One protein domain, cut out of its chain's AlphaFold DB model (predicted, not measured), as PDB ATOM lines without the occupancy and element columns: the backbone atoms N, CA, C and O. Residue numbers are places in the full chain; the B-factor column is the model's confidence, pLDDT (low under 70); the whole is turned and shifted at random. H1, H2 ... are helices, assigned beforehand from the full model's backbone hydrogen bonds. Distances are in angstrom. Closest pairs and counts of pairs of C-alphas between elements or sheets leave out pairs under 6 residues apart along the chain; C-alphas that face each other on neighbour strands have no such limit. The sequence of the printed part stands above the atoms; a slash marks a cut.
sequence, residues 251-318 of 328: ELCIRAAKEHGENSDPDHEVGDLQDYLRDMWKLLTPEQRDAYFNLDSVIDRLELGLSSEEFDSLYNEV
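Overview. This is residues 251 to 318 of the 328 residues of an uncharacterized protein of Burkholderia lata (strain ATCC 17760 / DSM 23089 / LMG 22485 / NCIMB 9086 / R18194 / 383) (UniProt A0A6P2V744). A helical hairpin, H1 and H2, makes one end of an open zigzag; short H3 leads on to H4 and H5, a loose V at the other end. The 68 printed residues, with five named helices and no named strand, are all helix in class, loose with a radius of gyration of the C-alphas of 15.0 A, and span 43 by 27 by 17 A.

Arrangement. H1, residues 251 to 263, and H2, residues 266 to 283, touch as a hairpin, opposite ways at a shallow tilt of 28 degrees; their closest C-alphas, of Gly 261 and Glu 269, are 4.3 A apart. H3, residues 286 to 293, is close to H2 but not clearly touching; the closest C-alphas, of Trp 281 and Arg 289, are 7.8 A apart. H4, residues 296 to 305, and H5, residues 308 to 318, are close but not clearly touching, with C-alphas 303 and 311 closest at 6.3 A. Every O i to N i+4 pair is within hydrogen-bond range in H1, H3 and H5; 12 of 14 are in H2 and 5 of 6 in H4.

Along the chain. H1 begins at C-alpha 251 (44.796, -0.138, 137.372) and is 18.0 A long; H2 is 27.7 A, H3 10.7 A, H4 14.1 A. H5, 15.5 A, ends at C-alpha 318 (25.251, 21.660, 125.948).

Size, cuts and confidence. The farthest C-alphas, of Asn 263 and Asn 316, are 43.4 A apart. The printed part has no cut, and its links are tight. Residues 315 to 318 have pLDDT under 70.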
ATOM      1  N   GLU A 251      44.030   0.996 137.911       78.56
ATOM      2  CA  GLU A 251      44.796  -0.138 137.372       78.56
ATOM      3  C   GLU A 251      44.404  -1.479 138.006       78.56
ATOM      4  O   GLU A 251      44.470  -2.518 137.350       78.56
ATOM      5  N   LEU A 252      43.956  -1.490 139.267       80.00
ATOM      6  CA  LEU A 252      43.456  -2.712 139.892       80.00
ATOM      7  C   LEU A 252      42.149  -3.179 139.242       80.00
ATOM      8  O   LEU A 252      42.016  -4.373 138.977       80.00
ATOM      9  N   CYS A 253      41.220  -2.260 138.965       83.06
ATOM     10  CA  CYS A 253      39.968  -2.560 138.267       83.06
ATOM     11  C   CYS A 253      40.240  -3.060 136.844       83.06
ATOM     12  O   CYS A 253      39.666  -4.065 136.432       83.06
ATOM     13  N   ILE A 254      41.176  -2.419 136.135       87.25
ATOM     14  CA  ILE A 254      41.596  -2.833 134.789       87.25
ATOM     15  C   ILE A 254      42.202  -4.237 134.816       87.25
ATOM     16  O   ILE A 254      41.821  -5.098 134.028       87.25
ATOM     17  N   ARG A 255      43.114  -4.501 135.756       86.19
ATOM     18  CA  ARG A 255      43.733  -5.822 135.902       86.19
ATOM     19  C   ARG A 255      42.714  -6.899 136.269       86.19
ATOM     20  O   ARG A 255      42.805  -7.993 135.729       86.19
ATOM     21  N   ALA A 256      41.770  -6.601 137.161       85.62
ATOM     22  CA  ALA A 256      40.727  -7.542 137.560       85.62
ATOM     23  C   ALA A 256      39.797  -7.891 136.388       85.62
ATOM     24  O   ALA A 256      39.544  -9.069 136.157       85.62
ATOM     25  N   ALA A 257      39.356  -6.891 135.616       86.88
ATOM     26  CA  ALA A 257      38.538  -7.105 134.421       86.88
ATOM     27  C   ALA A 257      39.283  -7.939 133.368       86.88
ATOM     28  O   ALA A 257      38.742  -8.904 132.834       86.88
ATOM     29  N   LYS A 258      40.563  -7.624 133.131       87.25
ATOM     30  CA  LYS A 258      41.417  -8.389 132.221       87.25
ATOM     31  C   LYS A 258      41.584  -9.840 132.666       87.25
ATOM     32  O   LYS A 258      41.412 -10.754 131.870       87.25
ATOM     33  N   GLU A 259      41.903 -10.063 133.938       88.25
ATOM     34  CA  GLU A 259      42.052 -11.414 134.485       88.25
ATOM     35  C   GLU A 259      40.731 -12.193 134.406       88.25
ATOM     36  O   GLU A 259      40.739 -13.393 134.136       88.25
ATOM     37  N   HIS A 260      39.586 -11.530 134.579       84.31
ATOM     38  CA  HIS A 260      38.286 -12.167 134.403       84.31
ATOM     39  C   HIS A 260      38.014 -12.535 132.937       84.31
ATOM     40  O   HIS A 260      37.614 -13.670 132.681       84.31
ATOM     41  N   GLY A 261      38.298 -11.647 131.978       87.06
ATOM     42  CA  GLY A 261      38.170 -11.946 130.546       87.06
ATOM     43  C   GLY A 261      39.112 -13.053 130.068       87.06
ATOM     44  O   GLY A 261      38.694 -13.937 129.325       87.06
ATOM     45  N   GLU A 262      40.361 -13.076 130.549       87.81
ATOM     46  CA  GLU A 262      41.339 -14.131 130.234       87.81
ATOM     47  C   GLU A 262      40.929 -15.506 130.793       87.81
ATOM     48  O   GLU A 262      41.207 -16.535 130.175       87.81
ATOM     49  N   ASN A 263      40.264 -15.534 131.954       85.12
ATOM     50  CA  ASN A 263      39.812 -16.764 132.612       85.12
ATOM     51  C   ASN A 263      38.376 -17.178 132.238       85.12
ATOM     52  O   ASN A 263      37.895 -18.214 132.710       85.12
ATOM     53  N   SER A 264      37.683 -16.382 131.427       85.06
ATOM     54  CA  SER A 264      36.273 -16.562 131.082       85.06
ATOM     55  C   SER A 264      36.047 -16.316 129.582       85.06
ATOM     56  O   SER A 264      36.777 -16.868 128.759       85.06
ATOM     57  N   ASP A 265      35.018 -15.552 129.212       77.50
ATOM     58  CA  ASP A 265      34.797 -15.058 127.852       77.50
ATOM     59  C   ASP A 265      35.472 -13.679 127.678       77.50
ATOM     60  O   ASP A 265      35.305 -12.830 128.560       77.50
ATOM     61  N   PRO A 266      36.207 -13.412 126.578       71.88
ATOM     62  CA  PRO A 266      36.807 -12.101 126.310       71.88
ATOM     63  C   PRO A 266      35.839 -10.911 126.413       71.88
ATOM     64  O   PRO A 266      36.258  -9.820 126.798       71.88
ATOM     65  N   ASP A 267      34.547 -11.107 126.135       79.25
ATOM     66  CA  ASP A 267      33.544 -10.042 126.257       79.25
ATOM     67  C   ASP A 267      33.249  -9.659 127.726       79.25
ATOM     68  O   ASP A 267      32.720  -8.575 127.997       79.25
ATOM     69  N   HIS A 268      33.629 -10.501 128.697       80.94
ATOM     70  CA  HIS A 268      33.472 -10.212 130.125       80.94
ATOM     71  C   HIS A 268      34.444  -9.136 130.627       80.94
ATOM     72  O   HIS A 268      34.050  -8.339 131.475       80.94
ATOM     73  N   GLU A 269      35.662  -9.035 130.073       85.00
ATOM     74  CA  GLU A 269      36.589  -7.936 130.407       85.00
ATOM     75  C   GLU A 269      35.942  -6.581 130.100       85.00
ATOM     76  O   GLU A 269      35.940  -5.667 130.925       85.00
ATOM     77  N   VAL A 270      35.341  -6.460 128.913       86.69
ATOM     78  CA  VAL A 270      34.678  -5.226 128.483       86.69
ATOM     79  C   VAL A 270      33.454  -4.932 129.352       86.69
ATOM     80  O   VAL A 270      33.247  -3.777 129.728       86.69
ATOM     81  N   GLY A 271      32.664  -5.955 129.691       86.06
ATOM     82  CA  GLY A 271      31.512  -5.823 130.586       86.06
ATOM     83  C   GLY A 271      31.895  -5.265 131.960       86.06
ATOM     84  O   GLY A 271      31.335  -4.254 132.387       86.06
ATOM     85  N   ASP A 272      32.909  -5.850 132.595       85.25
ATOM     86  CA  ASP A 272      33.388  -5.422 133.913       85.25
ATOM     87  C   ASP A 272      33.915  -3.980 133.895       85.25
ATOM     88  O   ASP A 272      33.602  -3.181 134.780       85.25
ATOM     89  N   LEU A 273      34.684  -3.607 132.863       87.44
ATOM     90  CA  LEU A 273      35.184  -2.238 132.704       87.44
ATOM     91  C   LEU A 273      34.045  -1.221 132.567       87.44
ATOM     92  O   LEU A 273      34.118  -0.129 133.137       87.44
ATOM     93  N   GLN A 274      32.991  -1.564 131.826       88.62
ATOM     94  CA  GLN A 274      31.818  -0.703 131.697       88.62
ATOM     95  C   GLN A 274      31.084  -0.538 133.029       88.62
ATOM     96  O   GLN A 274      30.642   0.568 133.340       88.62
ATOM     97  N   ASP A 275      30.966  -1.603 133.819       89.44
ATOM     98  CA  ASP A 275      30.302  -1.549 135.121       89.44
ATOM     99  C   ASP A 275      31.094  -0.715 136.131       89.44
ATOM    100  O   ASP A 275      30.518   0.181 136.756       89.44
ATOM    101  N   TYR A 276      32.419  -0.883 136.202       88.69
ATOM    102  CA  TYR A 276      33.268  -0.016 137.022       88.69
ATOM    103  C   TYR A 276      33.136   1.459 136.627       88.69
ATOM    104  O   TYR A 276      32.995   2.318 137.497       88.69
ATOM    105  N   LEU A 277      33.115   1.768 135.327       89.00
ATOM    106  CA  LEU A 277      32.924   3.139 134.851       89.00
ATOM    107  C   LEU A 277      31.549   3.704 135.237       89.00
ATOM    108  O   LEU A 277      31.470   4.858 135.659       89.00
ATOM    109  N   ARG A 278      30.471   2.912 135.143       88.56
ATOM    110  CA  ARG A 278      29.122   3.333 135.570       88.56
ATOM    111  C   ARG A 278      29.068   3.623 137.066       88.56
ATOM    112  O   ARG A 278      28.421   4.589 137.467       88.56
ATOM    113  N   ASP A 279      29.727   2.811 137.885       86.00
ATOM    114  CA  ASP A 279      29.759   3.014 139.333       86.00
ATOM    115  C   ASP A 279      30.604   4.227 139.722       86.00
ATOM    116  O   ASP A 279      30.149   5.052 140.516       86.00
ATOM    117  N   MET A 280      31.764   4.421 139.086       85.31
ATOM    118  CA  MET A 280      32.559   5.642 139.249       85.31
ATOM    119  C   MET A 280      31.761   6.889 138.852       85.31
ATOM    120  O   MET A 280      31.782   7.891 139.563       85.31
ATOM    121  N   TRP A 281      31.000   6.824 137.756       87.88
ATOM    122  CA  TRP A 281      30.199   7.946 137.265       87.88
ATOM    123  C   TRP A 281      29.163   8.442 138.282       87.88
ATOM    124  O   TRP A 281      28.920   9.649 138.393       87.88
ATOM    125  N   LYS A 282      28.565   7.528 139.059       84.88
ATOM    126  CA  LYS A 282      27.582   7.863 140.106       84.88
ATOM    127  C   LYS A 282      28.178   8.738 141.208       84.88
ATOM    128  O   LYS A 282      27.444   9.537 141.777       84.88
ATOM    129  N   LEU A 283      29.479   8.609 141.468       82.06
ATOM    130  CA  LEU A 283      30.188   9.341 142.518       82.06
ATOM    131  C   LEU A 283      30.664  10.730 142.077       82.06
ATOM    132  O   LEU A 283      30.985  11.557 142.924       82.06
ATOM    133  N   LEU A 284      30.712  11.001 140.769       82.12
ATOM    134  CA  LEU A 284      31.119  12.309 140.259       82.12
ATOM    135  C   LEU A 284      30.055  13.373 140.538       82.12
ATOM    136  O   LEU A 284      28.860  13.155 140.308       82.12
ATOM    137  N   THR A 285      30.515  14.548 140.961       82.38
ATOM    138  CA  THR A 285      29.686  15.760 141.042       82.38
ATOM    139  C   THR A 285      29.223  16.203 139.646       82.38
ATOM    140  O   THR A 285      29.876  15.862 138.651       82.38
ATOM    141  N   PRO A 286      28.116  16.961 139.529       82.12
ATOM    142  CA  PRO A 286      27.687  17.535 138.253       82.12
ATOM    143  C   PRO A 286      28.807  18.300 137.535       82.12
ATOM    144  O   PRO A 286      29.059  18.055 136.360       82.12
ATOM    145  N   GLU A 287      29.569  19.118 138.261       76.44
ATOM    146  CA  GLU A 287      30.651  19.936 137.708       76.44
ATOM    147  C   GLU A 287      31.799  19.078 137.154       76.44
ATOM    148  O   GLU A 287      32.388  19.396 136.121       76.44
ATOM    149  N   GLN A 288      32.119  17.957 137.808       79.56
ATOM    150  CA  GLN A 288      33.127  17.010 137.319       79.56
ATOM    151  C   GLN A 288      32.652  16.247 136.078       79.56
ATOM    152  O   GLN A 288      33.460  15.967 135.189       79.56
ATOM    153  N   ARG A 289      31.356  15.921 135.993       88.62
ATOM    154  CA  ARG A 289      30.765  15.311 134.792       88.62
ATOM    155  C   ARG A 289      30.813  16.282 133.617       88.62
ATOM    156  O   ARG A 289      31.221  15.884 132.527       88.62
ATOM    157  N   ASP A 290      30.497  17.550 133.857       80.75
ATOM    158  CA  ASP A 290      30.605  18.602 132.847       80.75
ATOM    159  C   ASP A 290      32.055  18.781 132.389       80.75
ATOM    160  O   ASP A 290      32.330  18.837 131.189       80.75
ATOM    161  N   ALA A 291      33.014  18.812 133.318       80.88
ATOM    162  CA  ALA A 291      34.432  18.884 132.979       80.88
ATOM    163  C   ALA A 291      34.881  17.693 132.113       80.88
ATOM    164  O   ALA A 291      35.605  17.893 131.139       80.88
ATOM    165  N   TYR A 292      34.416  16.476 132.420       86.75
ATOM    166  CA  TYR A 292      34.698  15.279 131.625       86.75
ATOM    167  C   TYR A 292      34.140  15.379 130.197       86.75
ATOM    168  O   TYR A 292      34.856  15.074 129.243       86.75
ATOM    169  N   PHE A 293      32.899  15.842 130.026       83.19
ATOM    170  CA  PHE A 293      32.292  16.002 128.698       83.19
ATOM    171  C   PHE A 293      32.938  17.099 127.847       83.19
ATOM    172  O   PHE A 293      32.846  17.045 126.625       83.19
ATOM    173  N   ASN A 294      33.618  18.064 128.467       81.44
ATOM    174  CA  ASN A 294      34.358  19.105 127.755       81.44
ATOM    175  C   ASN A 294      35.792  18.687 127.367       81.44
ATOM    176  O   ASN A 294      36.532  19.506 126.829       81.44
ATOM    177  N   LEU A 295      36.221  17.448 127.643       81.75
ATOM    178  CA  LEU A 295      37.524  16.963 127.186       81.75
ATOM    179  C   LEU A 295      37.484  16.656 125.685       81.75
ATOM    180  O   LEU A 295      36.722  15.786 125.266       81.75
ATOM    181  N   ASP A 296      38.389  17.260 124.908       85.69
ATOM    182  CA  ASP A 296      38.508  17.033 123.455       85.69
ATOM    183  C   ASP A 296      38.527  15.536 123.107       85.69
ATOM    184  O   ASP A 296      37.760  15.062 122.281       85.69
ATOM    185  N   SER A 297      39.308  14.741 123.847       83.00
ATOM    186  CA  SER A 297      39.400  13.289 123.623       83.00
ATOM    187  C   SER A 297      38.097  12.507 123.858       83.00
ATOM    188  O   SER A 297      37.943  11.402 123.339       83.00
ATOM    189  N   VAL A 298      37.183  13.032 124.680       84.69
ATOM    190  CA  VAL A 298      35.860  12.439 124.915       84.69
ATOM    191  C   VAL A 298      34.925  12.849 123.787       84.69
ATOM    192  O   VAL A 298      34.236  11.988 123.245       84.69
ATOM    193  N   ILE A 299      34.960  14.122 123.390       82.38
ATOM    194  CA  ILE A 299      34.192  14.655 122.262       82.38
ATOM    195  C   ILE A 299      34.543  13.896 120.974       82.38
ATOM    196  O   ILE A 299      33.646  13.354 120.336       82.38
ATOM    197  N   ASP A 300      35.834  13.733 120.672       83.62
ATOM    198  CA  ASP A 300      36.321  12.983 119.506       83.62
ATOM    199  C   ASP A 300      35.793  11.536 119.490       83.62
ATOM    200  O   ASP A 300      35.441  10.981 118.449       83.62
ATOM    201  N   ARG A 301      35.729  10.884 120.659       83.81
ATOM    202  CA  ARG A 301      35.218   9.508 120.774       83.81
ATOM    203  C   ARG A 301      33.703   9.435 120.630       83.81
ATOM    204  O   ARG A 301      33.212   8.452 120.081       83.81
ATOM    205  N   LEU A 302      32.977  10.434 121.125       82.44
ATOM    206  CA  LEU A 302      31.529  10.530 120.952       82.44
ATOM    207  C   LEU A 302      31.174  10.756 119.479       82.44
ATOM    208  O   LEU A 302      30.269  10.090 118.987       82.44
ATOM    209  N   GLU A 303      31.924  11.597 118.765       82.50
ATOM    210  CA  GLU A 303      31.733  11.838 117.327       82.50
ATOM    211  C   GLU A 303      31.955  10.562 116.497       82.50
ATOM    212  O   GLU A 303      31.242  10.300 115.531       82.50
ATOM    213  N   LEU A 304      32.916   9.724 116.899       81.75
ATOM    214  CA  LEU A 304      33.174   8.435 116.253       81.75
ATOM    215  C   LEU A 304      32.151   7.347 116.616       81.75
ATOM    216  O   LEU A 304      31.982   6.393 115.853       81.75
ATOM    217  N   GLY A 305      31.544   7.435 117.802       76.44
ATOM    218  CA  GLY A 305      30.701   6.384 118.373       76.44
ATOM    219  C   GLY A 305      29.197   6.583 118.184       76.44
ATOM    220  O   GLY A 305      28.460   5.596 118.177       76.44
ATOM    221  N   LEU A 306      28.739   7.827 118.043       80.56
ATOM    222  CA  LEU A 306      27.332   8.184 117.864       80.56
ATOM    223  C   LEU A 306      27.013   8.471 116.395       80.56
ATOM    224  O   LEU A 306      27.892   8.790 115.596       80.56
ATOM    225  N   SER A 307      25.735   8.374 116.021       80.25
ATOM    226  CA  SER A 307      25.305   8.905 114.727       80.25
ATOM    227  C   SER A 307      25.394  10.437 114.721       80.25
ATOM    228  O   SER A 307      25.252  11.075 115.764       80.25
ATOM    229  N   SER A 308      25.596  11.048 113.547       75.38
ATOM    230  CA  SER A 308      25.718  12.512 113.433       75.38
ATOM    231  C   SER A 308      24.498  13.255 113.994       75.38
ATOM    232  O   SER A 308      24.660  14.287 114.629       75.38
ATOM    233  N   GLU A 309      23.288  12.704 113.837       77.00
ATOM    234  CA  GLU A 309      22.058  13.291 114.393       77.00
ATOM    235  C   GLU A 309      22.020  13.241 115.933       77.00
ATOM    236  O   GLU A 309      21.607  14.208 116.573       77.00
ATOM    237  N   GLU A 310      22.477  12.143 116.545       78.00
ATOM    238  CA  GLU A 310      22.539  12.001 118.010       78.00
ATOM    239  C   GLU A 310      23.632  12.881 118.622       78.00
ATOM    240  O   GLU A 310      23.423  13.493 119.673       78.00
ATOM    241  N   PHE A 311      24.781  12.969 117.953       79.12
ATOM    242  CA  PHE A 311      25.886  13.822 118.372       79.12
ATOM    243  C   PHE A 311      25.501  15.307 118.316       79.12
ATOM    244  O   PHE A 311      25.652  16.015 119.313       79.12
ATOM    245  N   ASP A 312      24.923  15.759 117.198       77.31
ATOM    246  CA  ASP A 312      24.486  17.149 117.025       77.31
ATOM    247  C   ASP A 312      23.393  17.532 118.036       77.31
ATOM    248  O   ASP A 312      23.394  18.649 118.555       77.31
ATOM    249  N   SER A 313      22.471  16.620 118.367       78.19
ATOM    250  CA  SER A 313      21.436  16.871 119.381       78.19
ATOM    251  C   SER A 313      22.037  17.098 120.773       78.19
ATOM    252  O   SER A 313      21.688  18.073 121.436       78.19
ATOM    253  N   LEU A 314      22.964  16.237 121.207       71.56
ATOM    254  CA  LEU A 314      23.615  16.353 122.518       71.56
ATOM    255  C   LEU A 314      24.499  17.599 122.609       71.56
ATOM    256  O   LEU A 314      24.507  18.296 123.623       71.56
ATOM    257  N   TYR A 315      25.240  17.899 121.544       67.56
ATOM    258  CA  TYR A 315      26.179  19.014 121.538       67.56
ATOM    259  C   TYR A 315      25.469  20.377 121.526       67.56
ATOM    260  O   TYR A 315      25.907  21.314 122.198       67.56
ATOM    261  N   ASN A 316      24.338  20.490 120.820       69.25
ATOM    262  CA  ASN A 316      23.548  21.723 120.792       69.25
ATOM    263  C   ASN A 316      22.848  22.007 122.137       69.25
ATOM    264  O   ASN A 316      22.822  23.160 122.563       69.25
ATOM    265  N   GLU A 317      22.382  20.985 122.866       63.78
ATOM    266  CA  GLU A 317      21.827  21.152 124.226       63.78
ATOM    267  C   GLU A 317      22.878  21.662 125.236       63.78
ATOM    268  O   GLU A 317      22.599  22.515 126.086       63.78
ATOM    269  N   VAL A 318      24.126  21.198 125.114       59.75
ATOM    270  CA  VAL A 318      25.251  21.660 125.948       59.75
ATOM    271  C   VAL A 318      25.694  23.083 125.569       59.75
ATOM    272  O   VAL A 318      26.111  23.858 126.431       59.75
TER     273      VAL A 318